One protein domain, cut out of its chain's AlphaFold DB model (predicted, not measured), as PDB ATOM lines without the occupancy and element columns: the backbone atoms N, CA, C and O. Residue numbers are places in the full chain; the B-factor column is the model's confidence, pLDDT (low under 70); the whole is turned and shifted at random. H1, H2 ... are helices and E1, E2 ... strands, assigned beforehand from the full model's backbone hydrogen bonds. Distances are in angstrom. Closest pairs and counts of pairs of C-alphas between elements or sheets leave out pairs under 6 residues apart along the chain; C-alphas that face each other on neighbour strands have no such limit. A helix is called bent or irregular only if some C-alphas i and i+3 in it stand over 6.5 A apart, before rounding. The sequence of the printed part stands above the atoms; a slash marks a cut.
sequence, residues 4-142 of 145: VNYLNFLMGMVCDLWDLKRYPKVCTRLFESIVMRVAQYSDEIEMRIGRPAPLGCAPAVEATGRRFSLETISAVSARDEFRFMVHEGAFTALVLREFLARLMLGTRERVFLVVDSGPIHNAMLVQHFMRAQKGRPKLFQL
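What this domain is: This is residues 4 to 142 of the 145 residues of the protein "DDE superfamily endonuclease" of Trinickia caryophylli (UniProt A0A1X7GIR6). A curled, twisted sheet of five strands wraps round helix H3, with H5 packed on H3 and H1 over the sheet along E1. From this body the hairpin of E1 and E2 runs away as a long, bent arm, at whose tip residues 53 to 58 stick out. The printed part has 139 residues, with five named helices and five named strands in the order H1 H2 E1 E2 E3 H3 E4 H4 H5 E5, of the class mixed, helices and strands. The mixed sheet has the order E3 E2 E1 E4 E5, antiparallel from E3 to E1 and parallel from E1 to E5. The whole is loose, with a radius of gyration of the C-alphas of 18.7 A, and elongated, spanning 59 by 31 by 26 A.

How they stand to each other: H1, residues 4 to 16, is on the sheet at a height of 10.1 A, only just over E1, residues 34 to 51, with 3 of its C-alphas on that strand; their lines stand at 11 degrees on the local plane. The closest C-alphas of H1 and E1 are those of Val 14 and Arg 37, 7.7 A apart. H2, residues 24 to 27, is only just not on the sheet, with 4 pairs of C-alphas within 10 A. E1, E2, residues 60 to 76, and E3, residues 82 to 88, form a meander, each strand the antiparallel neighbour of the one before; E1 and E2, and E2 and E3, are hairpins. N 41 and O 72 are 2.9 A apart, and N 73 and O 85 2.9 A, within hydrogen-bond range. The sheet curls round H3, residues 93 to 104, whose closest C-alpha pair with E3 is Phe 99 and Met 85, 6.7 A. E3, H3 and E4, residues 111 to 115, are a split strand-helix-strand unit, with E2 and E1 between its parallel strands, and its crossover is right-handed. E1 pairs with E4 over residues 34 to 37, with N 36 and O 112 2.9 A apart. H4, residues 119 to 122, only grazes the sheet with its residues 121 to 122; H3 touches H4 with residues 93 to 96 alone, and the closest C-alphas of the two are those of Ile 120 and Ala 93, 5.2 A apart. H3 touches H5, residues 124 to 132, with residues 93 to 97 alone, at a shallow tilt of 21 degrees, the same way; the closest C-alphas of the two are those of Val 126 and Arg 97, 5.6 A apart. H3 and H5 are on one face of the sheet, and with it form two layers, helices over a sheet. E4, H4, H5 and E5, residues 137 to 141, are a strand-helix-strand unit, two parallel neighbour strands with helices between, and its crossover is right-handed; N 113 and O 138 are 2.8 A apart. Every O i to N i+4 pair is within hydrogen-bond range in H1, H3 and H5, while H2 and H4 are too short for one.

Where its parts are: H1 begins at C-alpha 4, (235.895, 389.934, 223.887), and is 18.2 A long. E1, 40.8 A from first to last C-alpha, bends by 82 degrees at residue 44; E2, 36.2 A, bends by 93 degrees at residue 65. E3 measures 20.3 A and H3 16.4 A. E5 ends at C-alpha 141, (227.929, 365.245, 226.318).

The domain as a whole: The two C-alphas farthest apart, those of Lys 21 and Pro 54, are 61.0 A apart. The printed part has no cut, and no link is long. The mean pLDDT of the printed part is 71.6, and 45 residues are under 70, among them residues 4 to 41.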
ATOM      1  N   VAL A   4     237.277 389.426 223.817       31.83
ATOM      2  CA  VAL A   4     235.895 389.934 223.887       31.83
ATOM      3  C   VAL A   4     235.029 389.405 222.736       31.83
ATOM      4  O   VAL A   4     233.877 389.031 222.945       31.83
ATOM      5  N   ASN A   5     235.589 389.286 221.528       32.53
ATOM      6  CA  ASN A   5     234.871 388.712 220.387       32.53
ATOM      7  C   ASN A   5     234.672 387.196 220.534       32.53
ATOM      8  O   ASN A   5     233.710 386.652 220.002       32.53
ATOM      9  N   TYR A   6     235.547 386.523 221.286       40.84
ATOM     10  CA  TYR A   6     235.440 385.090 221.551       40.84
ATOM     11  C   TYR A   6     234.399 384.770 222.630       40.84
ATOM     12  O   TYR A   6     233.683 383.785 222.507       40.84
ATOM     13  N   LEU A   7     234.251 385.628 223.648       35.38
ATOM     14  CA  LEU A   7     233.203 385.481 224.662       35.38
ATOM     15  C   LEU A   7     231.803 385.652 224.050       35.38
ATOM     16  O   LEU A   7     230.921 384.845 224.317       35.38
ATOM     17  N   ASN A   8     231.627 386.634 223.157       34.84
ATOM     18  CA  ASN A   8     230.381 386.821 222.404       34.84
ATOM     19  C   ASN A   8     230.115 385.673 221.414       34.84
ATOM     20  O   ASN A   8     228.968 385.276 221.233       34.84
ATOM     21  N   PHE A   9     231.160 385.094 220.815       40.84
ATOM     22  CA  PHE A   9     231.056 383.902 219.965       40.84
ATOM     23  C   PHE A   9     230.700 382.636 220.765       40.84
ATOM     24  O   PHE A   9     229.854 381.853 220.343       40.84
ATOM     25  N   LEU A  10     231.290 382.454 221.949       41.50
ATOM     26  CA  LEU A  10     230.956 381.372 222.877       41.50
ATOM     27  C   LEU A  10     229.530 381.517 223.416       41.50
ATOM     28  O   LEU A  10     228.816 380.523 223.464       41.50
ATOM     29  N   MET A  11     229.096 382.733 223.761       42.72
ATOM     30  CA  MET A  11     227.727 383.006 224.212       42.72
ATOM     31  C   MET A  11     226.708 382.808 223.076       42.72
ATOM     32  O   MET A  11     225.670 382.184 223.284       42.72
ATOM     33  N   GLY A  12     227.039 383.245 221.854       42.28
ATOM     34  CA  GLY A  12     226.252 382.992 220.643       42.28
ATOM     35  C   GLY A  12     226.118 381.499 220.332       42.28
ATOM     36  O   GLY A  12     225.013 381.018 220.128       42.28
ATOM     37  N   MET A  13     227.203 380.723 220.434       44.78
ATOM     38  CA  MET A  13     227.148 379.262 220.294       44.78
ATOM     39  C   MET A  13     226.433 378.556 221.449       44.78
ATOM     40  O   MET A  13     225.882 377.484 221.235       44.78
ATOM     41  N   VAL A  14     226.433 379.091 222.673       46.91
ATOM     42  CA  VAL A  14     225.615 378.521 223.759       46.91
ATOM     43  C   VAL A  14     224.129 378.596 223.391       46.91
ATOM     44  O   VAL A  14     223.414 377.629 223.636       46.91
ATOM     45  N   CYS A  15     223.688 379.671 222.731       43.53
ATOM     46  CA  CYS A  15     222.323 379.803 222.217       43.53
ATOM     47  C   CYS A  15     222.080 379.014 220.915       43.53
ATOM     48  O   CYS A  15     221.075 378.316 220.815       43.53
ATOM     49  N   ASP A  16     222.996 379.066 219.944       44.59
ATOM     50  CA  ASP A  16     222.815 378.467 218.610       44.59
ATOM     51  C   ASP A  16     223.013 376.939 218.595       44.59
ATOM     52  O   ASP A  16     222.406 376.228 217.796       44.59
ATOM     53  N   LEU A  17     223.847 376.403 219.493       44.72
ATOM     54  CA  LEU A  17     224.084 374.960 219.629       44.72
ATOM     55  C   LEU A  17     223.009 374.276 220.489       44.72
ATOM     56  O   LEU A  17     222.906 373.046 220.509       44.72
ATOM     57  N   TRP A  18     222.187 375.063 221.187       52.25
ATOM     58  CA  TRP A  18     220.956 374.585 221.796       52.25
ATOM     59  C   TRP A  18     219.881 374.501 220.728       52.25
ATOM     60  O   TRP A  18     218.965 375.315 220.643       52.25
ATOM     61  N   ASP A  19     219.949 373.432 219.941       48.72
ATOM     62  CA  ASP A  19     218.759 372.970 219.254       48.72
ATOM     63  C   ASP A  19     217.732 372.595 220.336       48.72
ATOM     64  O   ASP A  19     217.783 371.516 220.940       48.72
ATOM     65  N   LEU A  20     216.812 373.521 220.623       46.97
ATOM     66  CA  LEU A  20     215.690 373.347 221.547       46.97
ATOM     67  C   LEU A  20     214.902 372.062 221.233       46.97
ATOM     68  O   LEU A  20     214.266 371.501 222.127       46.97
ATOM     69  N   LYS A  21     214.995 371.542 219.996       44.75
ATOM     70  CA  LYS A  21     214.432 370.244 219.602       44.75
ATOM     71  C   LYS A  21     215.198 369.041 220.155       44.75
ATOM     72  O   LYS A  21     214.574 368.016 220.420       44.75
ATOM     73  N   ARG A  22     216.521 369.124 220.334       51.56
ATOM     74  CA  ARG A  22     217.374 367.974 220.689       51.56
ATOM     75  C   ARG A  22     217.527 367.769 222.197       51.56
ATOM     76  O   ARG A  22     217.637 366.626 222.639       51.56
ATOM     77  N   TYR A  23     217.441 368.838 222.995       50.72
ATOM     78  CA  TYR A  23     217.516 368.759 224.466       50.72
ATOM     79  C   TYR A  23     216.416 369.564 225.200       50.72
ATOM     80  O   TYR A  23     216.715 370.345 226.110       50.72
ATOM     81  N   PRO A  24     215.122 369.341 224.895       49.47
ATOM     82  CA  PRO A  24     214.019 370.170 225.402       49.47
ATOM     83  C   PRO A  24     213.857 370.119 226.930       49.47
ATOM     84  O   PRO A  24     213.539 371.122 227.563       49.47
ATOM     85  N   LYS A  25     214.123 368.958 227.548       48.44
ATOM     86  CA  LYS A  25     214.027 368.750 229.010       48.44
ATOM     87  C   LYS A  25     215.205 369.324 229.792       48.44
ATOM     88  O   LYS A  25     215.104 369.482 231.008       48.44
ATOM     89  N   VAL A  26     216.332 369.540 229.112       50.31
ATOM     90  CA  VAL A  26     217.475 370.238 229.693       50.31
ATOM     91  C   VAL A  26     217.032 371.695 229.750       50.31
ATOM     92  O   VAL A  26     216.787 372.149 230.858       50.31
ATOM     93  N   CYS A  27     216.670 372.310 228.613       49.19
ATOM     94  CA  CYS A  27     216.235 373.714 228.467       49.19
ATOM     95  C   CYS A  27     215.268 374.239 229.541       49.19
ATOM     96  O   CYS A  27     215.460 375.338 230.054       49.19
ATOM     97  N   THR A  28     214.277 373.449 229.960       46.22
ATOM     98  CA  THR A  28     213.284 373.871 230.969       46.22
ATOM     99  C   THR A  28     213.833 373.976 232.399       46.22
ATOM    100  O   THR A  28     213.283 374.722 233.199       46.22
ATOM    101  N   ARG A  29     214.903 373.248 232.750       44.69
ATOM    102  CA  ARG A  29     215.539 373.291 234.088       44.69
ATOM    103  C   ARG A  29     216.738 374.244 234.171       44.69
ATOM    104  O   ARG A  29     217.287 374.429 235.256       44.69
ATOM    105  N   LEU A  30     217.158 374.826 233.046       49.59
ATOM    106  CA  LEU A  30     218.427 375.565 232.925       49.59
ATOM    107  C   LEU A  30     218.372 376.977 233.494       49.59
ATOM    108  O   LEU A  30     219.408 377.508 233.863       49.59
ATOM    109  N   PHE A  31     217.186 377.560 233.659       46.47
ATOM    110  CA  PHE A  31     217.061 378.869 234.301       46.47
ATOM    111  C   PHE A  31     217.322 378.808 235.822       46.47
ATOM    112  O   PHE A  31     217.830 379.758 236.417       46.47
ATOM    113  N   GLU A  32     217.081 377.657 236.459       45.19
ATOM    114  CA  GLU A  32     217.280 377.443 237.903       45.19
ATOM    115  C   GLU A  32     218.656 376.860 238.265       45.19
ATOM    116  O   GLU A  32     218.909 376.543 239.426       45.19
ATOM    117  N   SER A  33     219.555 376.699 237.295       55.09
ATOM    118  CA  SER A  33     220.820 375.997 237.499       55.09
ATOM    119  C   SER A  33     221.963 376.595 236.692       55.09
ATOM    120  O   SER A  33     221.759 377.287 235.701       55.09
ATOM    121  N   ILE A  34     223.193 376.329 237.121       58.16
ATOM    122  CA  ILE A  34     224.388 376.813 236.426       58.16
ATOM    123  C   ILE A  34     224.710 375.837 235.296       58.16
ATOM    124  O   ILE A  34     225.011 374.668 235.555       58.16
ATOM    125  N   VAL A  35     224.636 376.310 234.050       59.25
ATOM    126  CA  VAL A  35     224.906 375.499 232.855       59.25
ATOM    127  C   VAL A  35     226.231 375.890 232.264       59.25
ATOM    128  O   VAL A  35     226.326 376.950 231.669       59.25
ATOM    129  N   MET A  36     227.241 375.047 232.416       60.28
ATOM    130  CA  MET A  36     228.600 375.404 232.035       60.28
ATOM    131  C   MET A  36     229.081 374.616 230.830       60.28
ATOM    132  O   MET A  36     229.177 373.389 230.901       60.28
ATOM    133  N   ARG A  37     229.421 375.323 229.745       63.19
ATOM    134  CA  ARG A  37     230.162 374.734 228.625       63.19
ATOM    135  C   ARG A  37     231.647 374.737 228.934       63.19
ATOM    136  O   ARG A  37     232.207 375.807 229.142       63.19
ATOM    137  N   VAL A  38     232.270 373.564 228.915       65.12
ATOM    138  CA  VAL A  38     233.716 373.438 229.108       65.12
ATOM    139  C   VAL A  38     234.443 373.551 227.771       65.12
ATOM    140  O   VAL A  38     234.215 372.718 226.900       65.12
ATOM    141  N   ALA A  39     235.323 374.540 227.622       67.12
ATOM    142  CA  ALA A  39     236.172 374.715 226.441       67.12
ATOM    143  C   ALA A  39     237.657 374.685 226.820       67.12
ATOM    144  O   ALA A  39     238.026 375.157 227.898       67.12
ATOM    145  N   GLN A  40     238.486 374.139 225.929       64.94
ATOM    146  CA  GLN A  40     239.937 374.017 226.086       64.94
ATOM    147  C   GLN A  40     240.659 374.854 225.032       64.94
ATOM    148  O   GLN A  40     240.243 374.887 223.874       64.94
ATOM    149  N   TYR A  41     241.739 375.516 225.430       67.88
ATOM    150  CA  TYR A  41     242.583 376.308 224.542       67.88
ATOM    151  C   TYR A  41     244.053 376.119 224.901       67.88
ATOM    152  O   TYR A  41     244.388 376.159 226.079       67.88
ATOM    153  N   SER A  42     244.911 375.951 223.898       71.25
ATOM    154  CA  SER A  42     246.361 375.828 224.065       71.25
ATOM    155  C   SER A  42     247.050 376.994 223.375       71.25
ATOM    156  O   SER A  42     246.729 377.289 222.223       71.25
ATOM    157  N   ASP A  43     248.021 377.606 224.049       70.44
ATOM    158  CA  ASP A  43     248.878 378.639 223.465       70.44
ATOM    159  C   ASP A  43     250.302 378.576 224.033       70.44
ATOM    160  O   ASP A  43     250.531 378.114 225.156       70.44
ATOM    161  N   GLU A  44     251.267 379.056 223.252       75.25
ATOM    162  CA  GLU A  44     252.639 379.246 223.713       75.25
ATOM    163  C   GLU A  44     252.816 380.678 224.200       75.25
ATOM    164  O   GLU A  44     252.702 381.636 223.437       75.25
ATOM    165  N   ILE A  45     253.138 380.830 225.484       70.62
ATOM    166  CA  ILE A  45     253.285 382.150 226.093       70.62
ATOM    167  C   ILE A  45     254.726 382.344 226.558       70.62
ATOM    168  O   ILE A  45     255.310 381.494 227.234       70.62
ATOM    169  N   GLU A  46     255.299 383.497 226.214       73.06
ATOM    170  CA  GLU A  46     256.555 383.970 226.788       73.06
ATOM    171  C   GLU A  46     256.272 384.871 227.993       73.06
ATOM    172  O   GLU A  46     255.568 385.880 227.896       73.06
ATOM    173  N   MET A  47     256.845 384.521 229.143       70.31
ATOM    174  CA  MET A  47     256.683 385.317 230.354       70.31
ATOM    175  C   MET A  47     257.595 386.549 230.317       70.31
ATOM    176  O   MET A  47     258.821 386.444 230.203       70.31
ATOM    177  N   ARG A  48     256.995 387.730 230.478       74.69
ATOM    178  CA  ARG A  48     257.707 389.009 230.587       74.69
ATOM    179  C   ARG A  48     257.520 389.567 231.988       74.69
ATOM    180  O   ARG A  48     256.389 389.740 232.436       74.69
ATOM    181  N   ILE A  49     258.623 389.844 232.675       73.44
ATOM    182  CA  ILE A  49     258.600 390.393 234.032       73.44
ATOM    183  C   ILE A  49     258.994 391.865 233.930       73.44
ATOM    184  O   ILE A  49     260.097 392.205 233.502       73.44
ATOM    185  N   GLY A  50     258.057 392.746 234.274       76.56
ATOM    186  CA  GLY A  50     258.297 394.184 234.322       76.56
ATOM    187  C   GLY A  50     258.878 394.600 235.669       76.56
ATOM    188  O   GLY A  50     258.411 394.141 236.712       76.56
ATOM    189  N   ARG A  51     259.862 395.502 235.657       75.62
ATOM    190  CA  ARG A  51     260.293 396.224 236.859       75.62
ATOM    191  C   ARG A  51     259.618 397.599 236.882       75.62
ATOM    192  O   ARG A  51     259.618 398.281 235.852       75.62
ATOM    193  N   PRO A  52     259.037 398.020 238.019       77.06
ATOM    194  CA  PRO A  52     258.449 399.348 238.132       77.06
ATOM    195  C   PRO A  52     259.527 400.418 237.929       77.06
ATOM    196  O   PRO A  52     260.649 400.280 238.416       77.06
ATOM    197  N   ALA A  53     259.177 401.479 237.203       82.00
ATOM    198  CA  ALA A  53     260.034 402.639 236.987       82.00
ATOM    199  C   ALA A  53     259.479 403.867 237.732       82.00
ATOM    200  O   ALA A  53     258.281 403.906 238.037       82.00
ATOM    201  N   PRO A  54     260.326 404.868 238.034       88.94
ATOM    202  CA  PRO A  54     259.885 406.141 238.593       88.94
ATOM    203  C   PRO A  54     258.797 406.816 237.748       88.94
ATOM    204  O   PRO A  54     258.689 406.588 236.541       88.94
ATOM    205  N   LEU A  55     258.003 407.676 238.389       83.19
ATOM    206  CA  LEU A  55     256.917 408.409 237.738       83.19
ATOM    207  C   LEU A  55     257.459 409.214 236.540       83.19
ATOM    208  O   LEU A  55     258.375 410.017 236.698       83.19
ATOM    209  N   GLY A  56     256.898 408.992 235.350       85.69
ATOM    210  CA  GLY A  56     257.344 409.634 234.106       85.69
ATOM    211  C   GLY A  56     258.390 408.850 233.301       85.69
ATOM    212  O   GLY A  56     258.745 409.279 232.206       85.69
ATOM    213  N   CYS A  57     258.847 407.691 233.784       79.44
ATOM    214  CA  CYS A  57     259.741 406.799 233.046       79.44
ATOM    215  C   CYS A  57     259.009 405.540 232.559       79.44
ATOM    216  O   CYS A  57     258.137 405.004 233.243       79.44
ATOM    217  N   ALA A  58     259.389 405.037 231.381       77.94
ATOM    218  CA  ALA A  58     258.866 403.770 230.878       77.94
ATOM    219  C   ALA A  58     259.404 402.599 231.728       77.94
ATOM    220  O   ALA A  58     260.608 402.548 231.996       77.94
ATOM    221  N   PRO A  59     258.548 401.654 232.155       77.12
ATOM    222  CA  PRO A  59     258.989 400.482 232.900       77.12
ATOM    223  C   PRO A  59     259.890 399.598 232.034       77.12
ATOM    224  O   PRO A  59     259.586 399.324 230.871       77.12
ATOM    225  N   ALA A  60     260.995 399.131 232.614       79.81
ATOM    226  CA  ALA A  60     261.858 398.160 231.957       79.81
ATOM    227  C   ALA A  60     261.173 396.787 231.976       79.81
ATOM    228  O   ALA A  60     260.788 396.287 233.036       79.81
ATOM    229  N   VAL A  61     261.013 396.181 230.799       76.00
ATOM    230  CA  VAL A  61     260.429 394.846 230.635       76.00
ATOM    231  C   VAL A  61     261.517 393.904 230.154       76.00
ATOM    232  O   VAL A  61     261.978 394.018 229.019       76.00
ATOM    233  N   GLU A  62     261.902 392.952 230.999       72.19
ATOM    234  CA  GLU A  62     262.844 391.905 230.619       72.19
ATOM    235  C   GLU A  62     262.071 390.684 230.115       72.19
ATOM    236  O   GLU A  62     261.144 390.178 230.761       72.19
ATOM    237  N   ALA A  63     262.434 390.235 228.914       68.62
ATOM    238  CA  ALA A  63     261.987 388.955 228.394       68.62
ATOM    239  C   ALA A  63     262.799 387.856 229.086       68.62
ATOM    240  O   ALA A  63     264.028 387.906 229.103       68.62
ATOM    241  N   THR A  64     262.120 386.877 229.677       69.12
ATOM    242  CA  THR A  64     262.812 385.781 230.372       69.12
ATOM    243  C   THR A  64     263.372 384.732 229.408       69.12
ATOM    244  O   THR A  64     264.097 383.843 229.847       69.12
ATOM    245  N   GLY A  65     263.027 384.793 228.112       70.38
ATOM    246  CA  GLY A  65     263.412 383.804 227.099       70.38
ATOM    247  C   GLY A  65     262.789 382.420 227.311       70.38
ATOM    248  O   GLY A  65     263.060 381.494 226.549       70.38
ATOM    249  N   ARG A  66     261.953 382.256 228.346       73.81
ATOM    250  CA  ARG A  66     261.267 381.006 228.677       73.81
ATOM    251  C   ARG A  66     259.896 380.996 228.017       73.81
ATOM    252  O   ARG A  66     259.078 381.883 228.261       73.81
ATOM    253  N   ARG A  67     259.655 379.964 227.208       73.19
ATOM    254  CA  ARG A  67     258.347 379.662 226.622       73.19
ATOM    255  C   ARG A  67     257.673 378.576 227.436       73.19
ATOM    256  O   ARG A  67     258.316 377.593 227.798       73.19
ATOM    257  N   PHE A  68     256.392 378.771 227.704       73.44
ATOM    258  CA  PHE A  68     255.559 377.816 228.414       73.44
ATOM    259  C   PHE A  68     254.394 377.421 227.512       73.44
ATOM    260  O   PHE A  68     253.745 378.287 226.927       73.44
ATOM    261  N   SER A  69     254.128 376.120 227.419       74.94
ATOM    262  CA  SER A  69     252.895 375.611 226.823       74.94
ATOM    263  C   SER A  69     251.810 375.661 227.891       74.94
ATOM    264  O   SER A  69     251.834 374.883 228.851       74.94
ATOM    265  N   LEU A  70     250.901 376.622 227.750       79.00
ATOM    266  CA  LEU A  70     249.799 376.811 228.678       79.00
ATOM    267  C   LEU A  70     248.504 376.354 228.033       79.00
ATOM    268  O   LEU A  70     248.159 376.750 226.919       79.00
ATOM    269  N   GLU A  71     247.763 375.561 228.788       82.81
ATOM    270  CA  GLU A  71     246.433 375.127 228.427       82.81
ATOM    271  C   GLU A  71     245.419 375.728 229.397       82.81
ATOM    272  O   GLU A  71     245.617 375.824 230.611       82.81
ATOM    273  N   THR A  72     244.318 376.206 228.841       82.12
ATOM    274  CA  THR A  72     243.252 376.870 229.577       82.12
ATOM    275  C   THR A  72     241.978 376.080 229.412       82.12
ATOM    276  O   THR A  72     241.543 375.814 228.295       82.12
ATOM    277  N   ILE A  73     241.343 375.766 230.533       85.00
ATOM    278  CA  ILE A  73     239.982 375.252 230.586       85.00
ATOM    279  C   ILE A  73     239.058 376.358 231.092       85.00
ATOM    280  O   ILE A  73     239.355 377.026 232.082       85.00
ATOM    281  N   SER A  74     237.932 376.566 230.419       82.44
ATOM    282  CA  SER A  74     236.947 377.588 230.783       82.44
ATOM    283  C   SER A  74     235.535 377.024 230.822       82.44
ATOM    284  O   SER A  74     235.242 376.050 230.140       82.44
ATOM    285  N   ALA A  75     234.686 377.632 231.641       82.69
ATOM    286  CA  ALA A  75     233.286 377.324 231.861       82.69
ATOM    287  C   ALA A  75     232.476 378.625 231.871       82.69
ATOM    288  O   ALA A  75     232.743 379.508 232.687       82.69
ATOM    289  N   VAL A  76     231.478 378.730 230.993       76.31
ATOM    290  CA  VAL A  76     230.570 379.890 230.911       76.31
ATOM    291  C   VAL A  76     229.163 379.444 231.291       76.31
ATOM    292  O   VAL A  76     228.690 378.452 230.744       76.31
ATOM    293  N   SER A  77     228.518 380.162 232.210       73.12
ATOM    294  CA  SER A  77     227.142 379.949 232.662       73.12
ATOM    295  C   SER A  77     226.135 380.774 231.866       73.12
ATOM    296  O   SER A  77     226.423 381.908 231.500       73.12
ATOM    297  N   ALA A  78     224.904 380.272 231.727       67.12
ATOM    298  CA  ALA A  78     223.757 381.046 231.235       67.12
ATOM    299  C   ALA A  78     223.345 382.214 232.162       67.12
ATOM    300  O   ALA A  78     222.491 383.017 231.803       67.12
ATOM    301  N   ARG A  79     223.924 382.292 233.368       67.69
ATOM    302  CA  ARG A  79     223.757 383.401 234.324       67.69
ATOM    303  C   ARG A  79     224.959 384.349 234.356       67.69
ATOM    304  O   ARG A  79     225.248 384.924 235.399       67.69
ATOM    305  N   ASP A  80     225.720 384.407 233.268       68.31
ATOM    306  CA  ASP A  80     226.916 385.248 233.121       68.31
ATOM    307  C   ASP A  80     228.066 384.949 234.105       68.31
ATOM    308  O   ASP A  80     229.011 385.727 234.235       68.31
ATOM    309  N   GLU A  81     228.060 383.792 234.780       76.56
ATOM    310  CA  GLU A  81     229.246 383.333 235.511       76.56
ATOM    311  C   GLU A  81     230.296 382.791 234.541       76.56
ATOM    312  O   GLU A  81     230.041 381.843 233.796       76.56
ATOM    313  N   PHE A  82     231.512 383.324 234.616       82.19
ATOM    314  CA  PHE A  82     232.665 382.809 233.888       82.19
ATOM    315  C   PHE A  82     233.715 382.279 234.862       82.19
ATOM    316  O   PHE A  82     234.155 382.983 235.771       82.19
ATOM    317  N   ARG A  83     234.132 381.026 234.678       83.56
ATOM    318  CA  ARG A  83     235.155 380.375 235.502       83.56
ATOM    319  C   ARG A  83     236.187 379.729 234.604       83.56
ATOM    320  O   ARG A  83     235.834 379.038 233.659       83.56
ATOM    321  N   PHE A  84     237.461 379.916 234.909       86.56
ATOM    322  CA  PHE A  84     238.543 379.341 234.122       86.56
ATOM    323  C   PHE A  84     239.679 378.869 235.021       86.56
ATOM    324  O   PHE A  84     239.807 379.287 236.172       86.56
ATOM    325  N   MET A  85     240.490 377.966 234.491       88.38
ATOM    326  CA  MET A  85     241.722 377.508 235.105       88.38
ATOM    327  C   MET A  85     242.773 377.396 234.011       88.38
ATOM    328  O   MET A  85     242.535 376.778 232.976       88.38
ATOM    329  N   VAL A  86     243.924 378.006 234.259       87.19
ATOM    330  CA  VAL A  86     245.118 377.857 233.427       87.19
ATOM    331  C   VAL A  86     245.994 376.797 234.076       87.19
ATOM    332  O   VAL A  86     246.155 376.798 235.301       87.19
ATOM    333  N   HIS A  87     246.540 375.895 233.276       85.88
ATOM    334  CA  HIS A  87     247.532 374.927 233.708       85.88
ATOM    335  C   HIS A  87     248.664 374.830 232.688       85.88
ATOM    336  O   HIS A  87     248.525 375.214 231.529       85.88
ATOM    337  N   GLU A  88     249.800 374.324 233.142       85.44
ATOM    338  CA  GLU A  88     250.934 374.019 232.277       85.44
ATOM    339  C   GLU A  88     250.831 372.570 231.785       85.44
ATOM    340  O   GLU A  88     250.387 371.683 232.524       85.44
ATOM    341  N   GLY A  89     251.232 372.330 230.536       83.31
ATOM    342  CA  GLY A  89     251.230 371.001 229.924       83.31
ATOM    343  C   GLY A  89     249.862 370.538 229.413       83.31
ATOM    344  O   GLY A  89     248.937 371.329 229.286       83.31
ATOM    345  N   ALA A  90     249.755 369.239 229.111       83.81
ATOM    346  CA  ALA A  90     248.624 368.666 228.379       83.81
ATOM    347  C   ALA A  90     247.322 368.585 229.190       83.81
ATOM    348  O   ALA A  90     247.329 368.223 230.375       83.81
ATOM    349  N   PHE A  91     246.183 368.825 228.539       84.81
ATOM    350  CA  PHE A  91     244.873 368.611 229.137       84.81
ATOM    351  C   PHE A  91     244.629 367.119 229.375       84.81
ATOM    352  O   PHE A  91     244.635 366.292 228.462       84.81
ATOM    353  N   THR A  92     244.384 366.755 230.633       89.81
ATOM    354  CA  THR A  92     244.165 365.365 231.047       89.81
ATOM    355  C   THR A  92     242.905 365.219 231.890       89.81
ATOM    356  O   THR A  92     242.343 366.184 232.409       89.81
ATOM    357  N   ALA A  93     242.478 363.973 232.107       89.94
ATOM    358  CA  ALA A  93     241.363 363.670 233.001       89.94
ATOM    359  C   ALA A  93     241.606 364.151 234.445       89.94
ATOM    360  O   ALA A  93     240.648 364.471 235.150       89.94
ATOM    361  N   LEU A  94     242.869 364.216 234.889       92.44
ATOM    362  CA  LEU A  94     243.244 364.747 236.204       92.44
ATOM    363  C   LEU A  94     242.989 366.252 236.283       92.44
ATOM    364  O   LEU A  94     242.336 366.698 237.226       92.44
ATOM    365  N   VAL A  95     243.434 366.995 235.266       91.12
ATOM    366  CA  VAL A  95     243.204 368.441 235.138       91.12
ATOM    367  C   VAL A  95     241.709 368.735 235.072       91.12
ATOM    368  O   VAL A  95     241.215 369.584 235.809       91.12
ATOM    369  N   LEU A  96     240.956 367.987 234.256       88.75
ATOM    370  CA  LEU A  96     239.504 368.128 234.196       88.75
ATOM    371  C   LEU A  96     238.869 367.880 235.568       88.75
ATOM    372  O   LEU A  96     238.072 368.689 236.032       88.75
ATOM    373  N   ARG A  97     239.226 366.788 236.252       91.56
ATOM    374  CA  ARG A  97     238.705 366.484 237.592       91.56
ATOM    375  C   ARG A  97     239.006 367.612 238.581       91.56
ATOM    376  O   ARG A  97     238.145 367.960 239.384       91.56
ATOM    377  N   GLU A  98     240.215 368.162 238.547       92.75
ATOM    378  CA  GLU A  98     240.602 369.279 239.405       92.75
ATOM    379  C   GLU A  98     239.789 370.538 239.104       92.75
ATOM    380  O   GLU A  98     239.251 371.151 240.028       92.75
ATOM    381  N   PHE A  99     239.622 370.872 237.824       89.81
ATOM    382  CA  PHE A  99     238.763 371.969 237.406       89.81
ATOM    383  C   PHE A  99     237.340 371.791 237.941       89.81
ATOM    384  O   PHE A  99     236.805 372.705 238.561       89.81
ATOM    385  N   LEU A 100     236.753 370.599 237.794       88.19
ATOM    386  CA  LEU A 100     235.420 370.286 238.318       88.19
ATOM    387  C   LEU A 100     235.354 370.393 239.845       88.19
ATOM    388  O   LEU A 100     234.378 370.912 240.380       88.19
ATOM    389  N   ALA A 101     236.381 369.939 240.564       89.62
ATOM    390  CA  ALA A 101     236.441 370.084 242.015       89.62
ATOM    391  C   ALA A 101     236.421 371.558 242.434       89.62
ATOM    392  O   ALA A 101     235.627 371.935 243.296       89.62
ATOM    393  N   ARG A 102     237.220 372.400 241.771       89.62
ATOM    394  CA  ARG A 102     237.236 373.853 241.994       89.62
ATOM    395  C   ARG A 102     235.922 374.513 241.585       89.62
ATOM    396  O   ARG A 102     235.456 375.413 242.270       89.62
ATOM    397  N   LEU A 103     235.293 374.027 240.519       85.31
ATOM    398  CA  LEU A 103     234.000 374.512 240.046       85.31
ATOM    399  C   LEU A 103     232.891 374.300 241.078       85.31
ATOM    400  O   LEU A 103     232.021 375.150 241.259       85.31
ATOM    401  N   MET A 104     232.935 373.165 241.773       83.62
ATOM    402  CA  MET A 104     231.969 372.832 242.815       83.62
ATOM    403  C   MET A 104     232.225 373.594 244.123       83.62
ATOM    404  O   MET A 104     231.292 373.782 244.906       83.62
ATOM    405  N   LEU A 105     233.452 374.069 244.368       84.94
ATOM    406  CA  LEU A 105     233.754 374.926 245.514       84.94
ATOM    407  C   LEU A 105     233.058 376.286 245.339       84.94
ATOM    408  O   LEU A 105     233.336 377.056 244.422       84.94
ATOM    409  N   GLY A 106     232.106 376.567 246.228       74.94
ATOM    410  CA  GLY A 106     231.297 377.789 246.206       74.94
ATOM    411  C   GLY A 106     229.986 377.671 245.431       74.94
ATOM    412  O   GLY A 106     229.137 378.551 245.554       74.94
ATOM    413  N   THR A 107     229.761 376.571 244.710       75.31
ATOM    414  CA  THR A 107     228.509 376.368 243.978       75.31
ATOM    415  C   THR A 107     227.493 375.636 244.850       75.31
ATOM    416  O   THR A 107     227.615 374.443 245.129       75.31
ATOM    417  N   ARG A 108     226.493 376.380 245.337       72.50
ATOM    418  CA  ARG A 108     225.427 375.849 246.210       72.50
ATOM    419  C   ARG A 108     224.300 375.183 245.426       72.50
ATOM    420  O   ARG A 108     223.616 374.307 245.951       72.50
ATOM    421  N   GLU A 109     224.122 375.605 244.183       73.44
ATOM    422  CA  GLU A 109     223.064 375.139 243.300       73.44
ATOM    423  C   GLU A 109     223.467 373.882 242.522       73.44
ATOM    424  O   GLU A 109     224.614 373.430 242.545       73.44
ATOM    425  N   ARG A 110     222.496 373.287 241.825       75.06
ATOM    426  CA  ARG A 110     222.774 372.184 240.903       75.06
ATOM    427  C   ARG A 110     223.496 372.732 239.676       75.06
ATOM    428  O   ARG A 110     223.072 373.735 239.107       75.06
ATOM    429  N   VAL A 111     224.556 372.044 239.260       77.56
ATOM    430  CA  VAL A 111     225.351 372.413 238.082       77.56
ATOM    431  C   VAL A 111     225.103 371.395 236.984       77.56
ATOM    432  O   VAL A 111     225.223 370.188 237.201       77.56
ATOM    433  N   PHE A 112     224.773 371.866 235.793       77.56
ATOM    434  CA  PHE A 112     224.716 371.039 234.600       77.56
ATOM    435  C   PHE A 112     225.913 371.391 233.731       77.56
ATOM    436  O   PHE A 112     226.022 372.493 233.210       77.56
ATOM    437  N   LEU A 113     226.845 370.461 233.600       78.69
ATOM    438  CA  LEU A 113     228.000 370.653 232.744       78.69
ATOM    439  C   LEU A 113     227.731 370.063 231.377       78.69
ATOM    440  O   LEU A 113     227.324 368.908 231.274       78.69
ATOM    441  N   VAL A 114     228.019 370.845 230.349       76.69
ATOM    442  CA  VAL A 114     228.018 370.405 228.962       76.69
ATOM    443  C   VAL A 114     229.464 370.361 228.498       76.69
ATOM    444  O   VAL A 114     230.197 371.346 228.599       76.69
ATOM    445  N   VAL A 115     229.884 369.199 228.024       77.81
ATOM    446  CA  VAL A 115     231.248 368.963 227.556       77.81
ATOM    447  C   VAL A 115     231.221 368.378 226.153       77.81
ATOM    448  O   VAL A 115     230.249 367.719 225.764       77.81
ATOM    449  N   ASP A 116     232.284 368.618 225.394       74.44
ATOM    450  CA  ASP A 116     232.453 368.008 224.079       74.44
ATOM    451  C   ASP A 116     232.620 366.477 224.222       74.44
ATOM    452  O   ASP A 116     232.899 365.952 225.305       74.44
ATOM    453  N   SER A 117     232.442 365.723 223.135       69.56
ATOM    454  CA  SER A 117     232.424 364.249 223.165       69.56
ATOM    455  C   SER A 117     233.806 363.587 223.324       69.56
ATOM    456  O   SER A 117     233.948 362.375 223.153       69.56
ATOM    457  N   GLY A 118     234.836 364.364 223.671       77.06
ATOM    458  CA  GLY A 118     236.210 363.891 223.797       77.06
ATOM    459  C   GLY A 118     236.387 362.771 224.840       77.06
ATOM    460  O   GLY A 118     235.724 362.765 225.884       77.06
ATOM    461  N   PRO A 119     237.334 361.836 224.624       79.88
ATOM    462  CA  PRO A 119     237.528 360.662 225.484       79.88
ATOM    463  C   PRO A 119     237.911 361.025 226.925       79.88
ATOM    464  O   PRO A 119     237.574 360.300 227.861       79.88
ATOM    465  N   ILE A 120     238.551 362.180 227.127       84.31
ATOM    466  CA  ILE A 120     238.950 362.689 228.444       84.31
ATOM    467  C   ILE A 120     237.732 362.914 229.350       84.31
ATOM    468  O   ILE A 120     237.781 362.612 230.543       84.31
ATOM    469  N   HIS A 121     236.609 363.367 228.786       80.44
ATOM    470  CA  HIS A 121     235.367 363.576 229.530       80.44
ATOM    471  C   HIS A 121     234.696 362.259 229.949       80.44
ATOM    472  O   HIS A 121     233.925 362.232 230.909       80.44
ATOM    473  N   ASN A 122     235.018 361.161 229.258       82.38
ATOM    474  CA  ASN A 122     234.548 359.807 229.550       82.38
ATOM    475  C   ASN A 122     235.494 358.999 230.440       82.38
ATOM    476  O   ASN A 122     235.171 357.868 230.806       82.38
ATOM    477  N   ALA A 123     236.635 359.567 230.829       88.56
ATOM    478  CA  ALA A 123     237.588 358.884 231.684       88.56
ATOM    479  C   ALA A 123     236.931 358.416 232.994       88.56
ATOM    480  O   ALA A 123     236.200 359.165 233.653       88.56
ATOM    481  N   MET A 124     237.244 357.184 233.416       89.94
ATOM    482  CA  MET A 124     236.695 356.588 234.644       89.94
ATOM    483  C   MET A 124     236.898 357.483 235.869       89.94
ATOM    484  O   MET A 124     236.013 357.577 236.716       89.94
ATOM    485  N   LEU A 125     238.036 358.177 235.937       91.75
ATOM    486  CA  LEU A 125     238.359 359.122 237.000       91.75
ATOM    487  C   LEU A 125     237.317 360.248 237.116       91.75
ATOM    488  O   LEU A 125     236.864 360.568 238.216       91.75
ATOM    489  N   VAL A 126     236.925 360.833 235.984       88.50
ATOM    490  CA  VAL A 126     235.943 361.924 235.922       88.50
ATOM    491  C   VAL A 126     234.568 361.386 236.298       88.50
ATOM    492  O   VAL A 126     233.896 361.952 237.157       88.50
ATOM    493  N   GLN A 127     234.180 360.238 235.742       87.88
ATOM    494  CA  GLN A 127     232.905 359.591 236.059       87.88
ATOM    495  C   GLN A 127     232.786 359.238 237.550       87.88
ATOM    496  O   GLN A 127     231.744 359.463 238.166       87.88
ATOM    497  N   HIS A 128     233.861 358.729 238.157       90.62
ATOM    498  CA  HIS A 128     233.902 358.424 239.583       90.62
ATOM    499  C   HIS A 128     233.751 359.691 240.433       90.62
ATOM    500  O   HIS A 128     232.936 359.714 241.357       90.62
ATOM    501  N   PHE A 129     234.461 360.768 240.080       89.81
ATOM    502  CA  PHE A 129     234.314 362.060 240.746       89.81
ATOM    503  C   PHE A 129     232.869 362.577 240.674       89.81
ATOM    504  O   PHE A 129     232.298 362.947 241.698       89.81
ATOM    505  N   MET A 130     232.239 362.532 239.497       86.12
ATOM    506  CA  MET A 130     230.855 362.982 239.310       86.12
ATOM    507  C   MET A 130     229.858 362.172 240.152       86.12
ATOM    508  O   MET A 130     228.943 362.740 240.753       86.12
ATOM    509  N   ARG A 131     230.057 360.849 240.262       87.31
ATOM    510  CA  ARG A 131     229.243 359.977 241.128       87.31
ATOM    511  C   ARG A 131     229.431 360.296 242.614       87.31
ATOM    512  O   ARG A 131     228.445 360.333 243.349       87.31
ATOM    513  N   ALA A 132     230.661 360.580 243.047       88.12
ATOM    514  CA  ALA A 132     230.969 360.928 244.437       88.12
ATOM    515  C   ALA A 132     230.256 362.212 244.906       88.12
ATOM    516  O   ALA A 132     229.910 362.340 246.079       88.12
ATOM    517  N   GLN A 133     229.935 363.126 243.986       82.75
ATOM    518  CA  GLN A 133     229.187 364.356 244.273       82.75
ATOM    519  C   GLN A 133     227.670 364.144 244.467       82.75
ATOM    520  O   GLN A 133     226.893 365.100 244.410       82.75
ATOM    521  N   LYS A 134     227.218 362.898 244.688       77.56
ATOM    522  CA  LYS A 134     225.814 362.521 244.948       77.56
ATOM    523  C   LYS A 134     224.835 363.039 243.881       77.56
ATOM    524  O   LYS A 134     223.698 363.393 244.185       77.56
ATOM    525  N   GLY A 135     225.291 363.130 242.629       69.56
ATOM    526  CA  GLY A 135     224.488 363.606 241.498       69.56
ATOM    527  C   GLY A 135     224.164 365.105 241.508       69.56
ATOM    528  O   GLY A 135     223.253 365.520 240.792       69.56
ATOM    529  N   ARG A 136     224.873 365.914 242.317       73.50
ATOM    530  CA  ARG A 136     224.745 367.382 242.319       73.50
ATOM    531  C   ARG A 136     225.165 367.999 240.981       73.50
ATOM    532  O   ARG A 136     224.350 368.727 240.415       73.50
ATOM    533  N   PRO A 137     226.376 367.721 240.465       79.38
ATOM    534  CA  PRO A 137     226.695 368.030 239.091       79.38
ATOM    535  C   PRO A 137     226.165 366.920 238.178       79.38
ATOM    536  O   PRO A 137     226.298 365.729 238.474       79.38
ATOM    537  N   LYS A 138     225.576 367.304 237.048       80.00
ATOM    538  CA  LYS A 138     225.197 366.383 235.971       80.00
ATOM    539  C   LYS A 138     225.991 366.722 234.724       80.00
ATOM    540  O   LYS A 138     225.989 367.869 234.297       80.00
ATOM    541  N   LEU A 139     226.663 365.718 234.168       79.19
ATOM    542  CA  LEU A 139     227.433 365.849 232.937       79.19
ATOM    543  C   LEU A 139     226.554 365.477 231.743       79.19
ATOM    544  O   LEU A 139     225.942 364.408 231.736       79.19
ATOM    545  N   PHE A 140     226.527 366.339 230.740       78.94
ATOM    546  CA  PHE A 140     225.947 366.096 229.432       78.94
ATOM    547  C   PHE A 140     227.042 366.186 228.384       78.94
ATOM    548  O   PHE A 140     227.881 367.082 228.422       78.94
ATOM    549  N   GLN A 141     227.014 365.251 227.445       73.94
ATOM    550  CA  GLN A 141     227.929 365.245 226.318       73.94
ATOM    551  C   GLN A 141     227.199 365.691 225.071       73.94
ATOM    552  O   GLN A 141     226.068 365.264 224.810       73.94
ATOM    553  N   LEU A 142     227.865 366.553 224.316       71.38
ATOM    554  CA  LEU A 142     227.435 366.866 222.970       71.38
ATOM    555  C   LEU A 142     227.600 365.622 222.084       71.38
ATOM    556  O   LEU A 142     228.478 364.795 222.351       71.38
TER     557      LEU A 142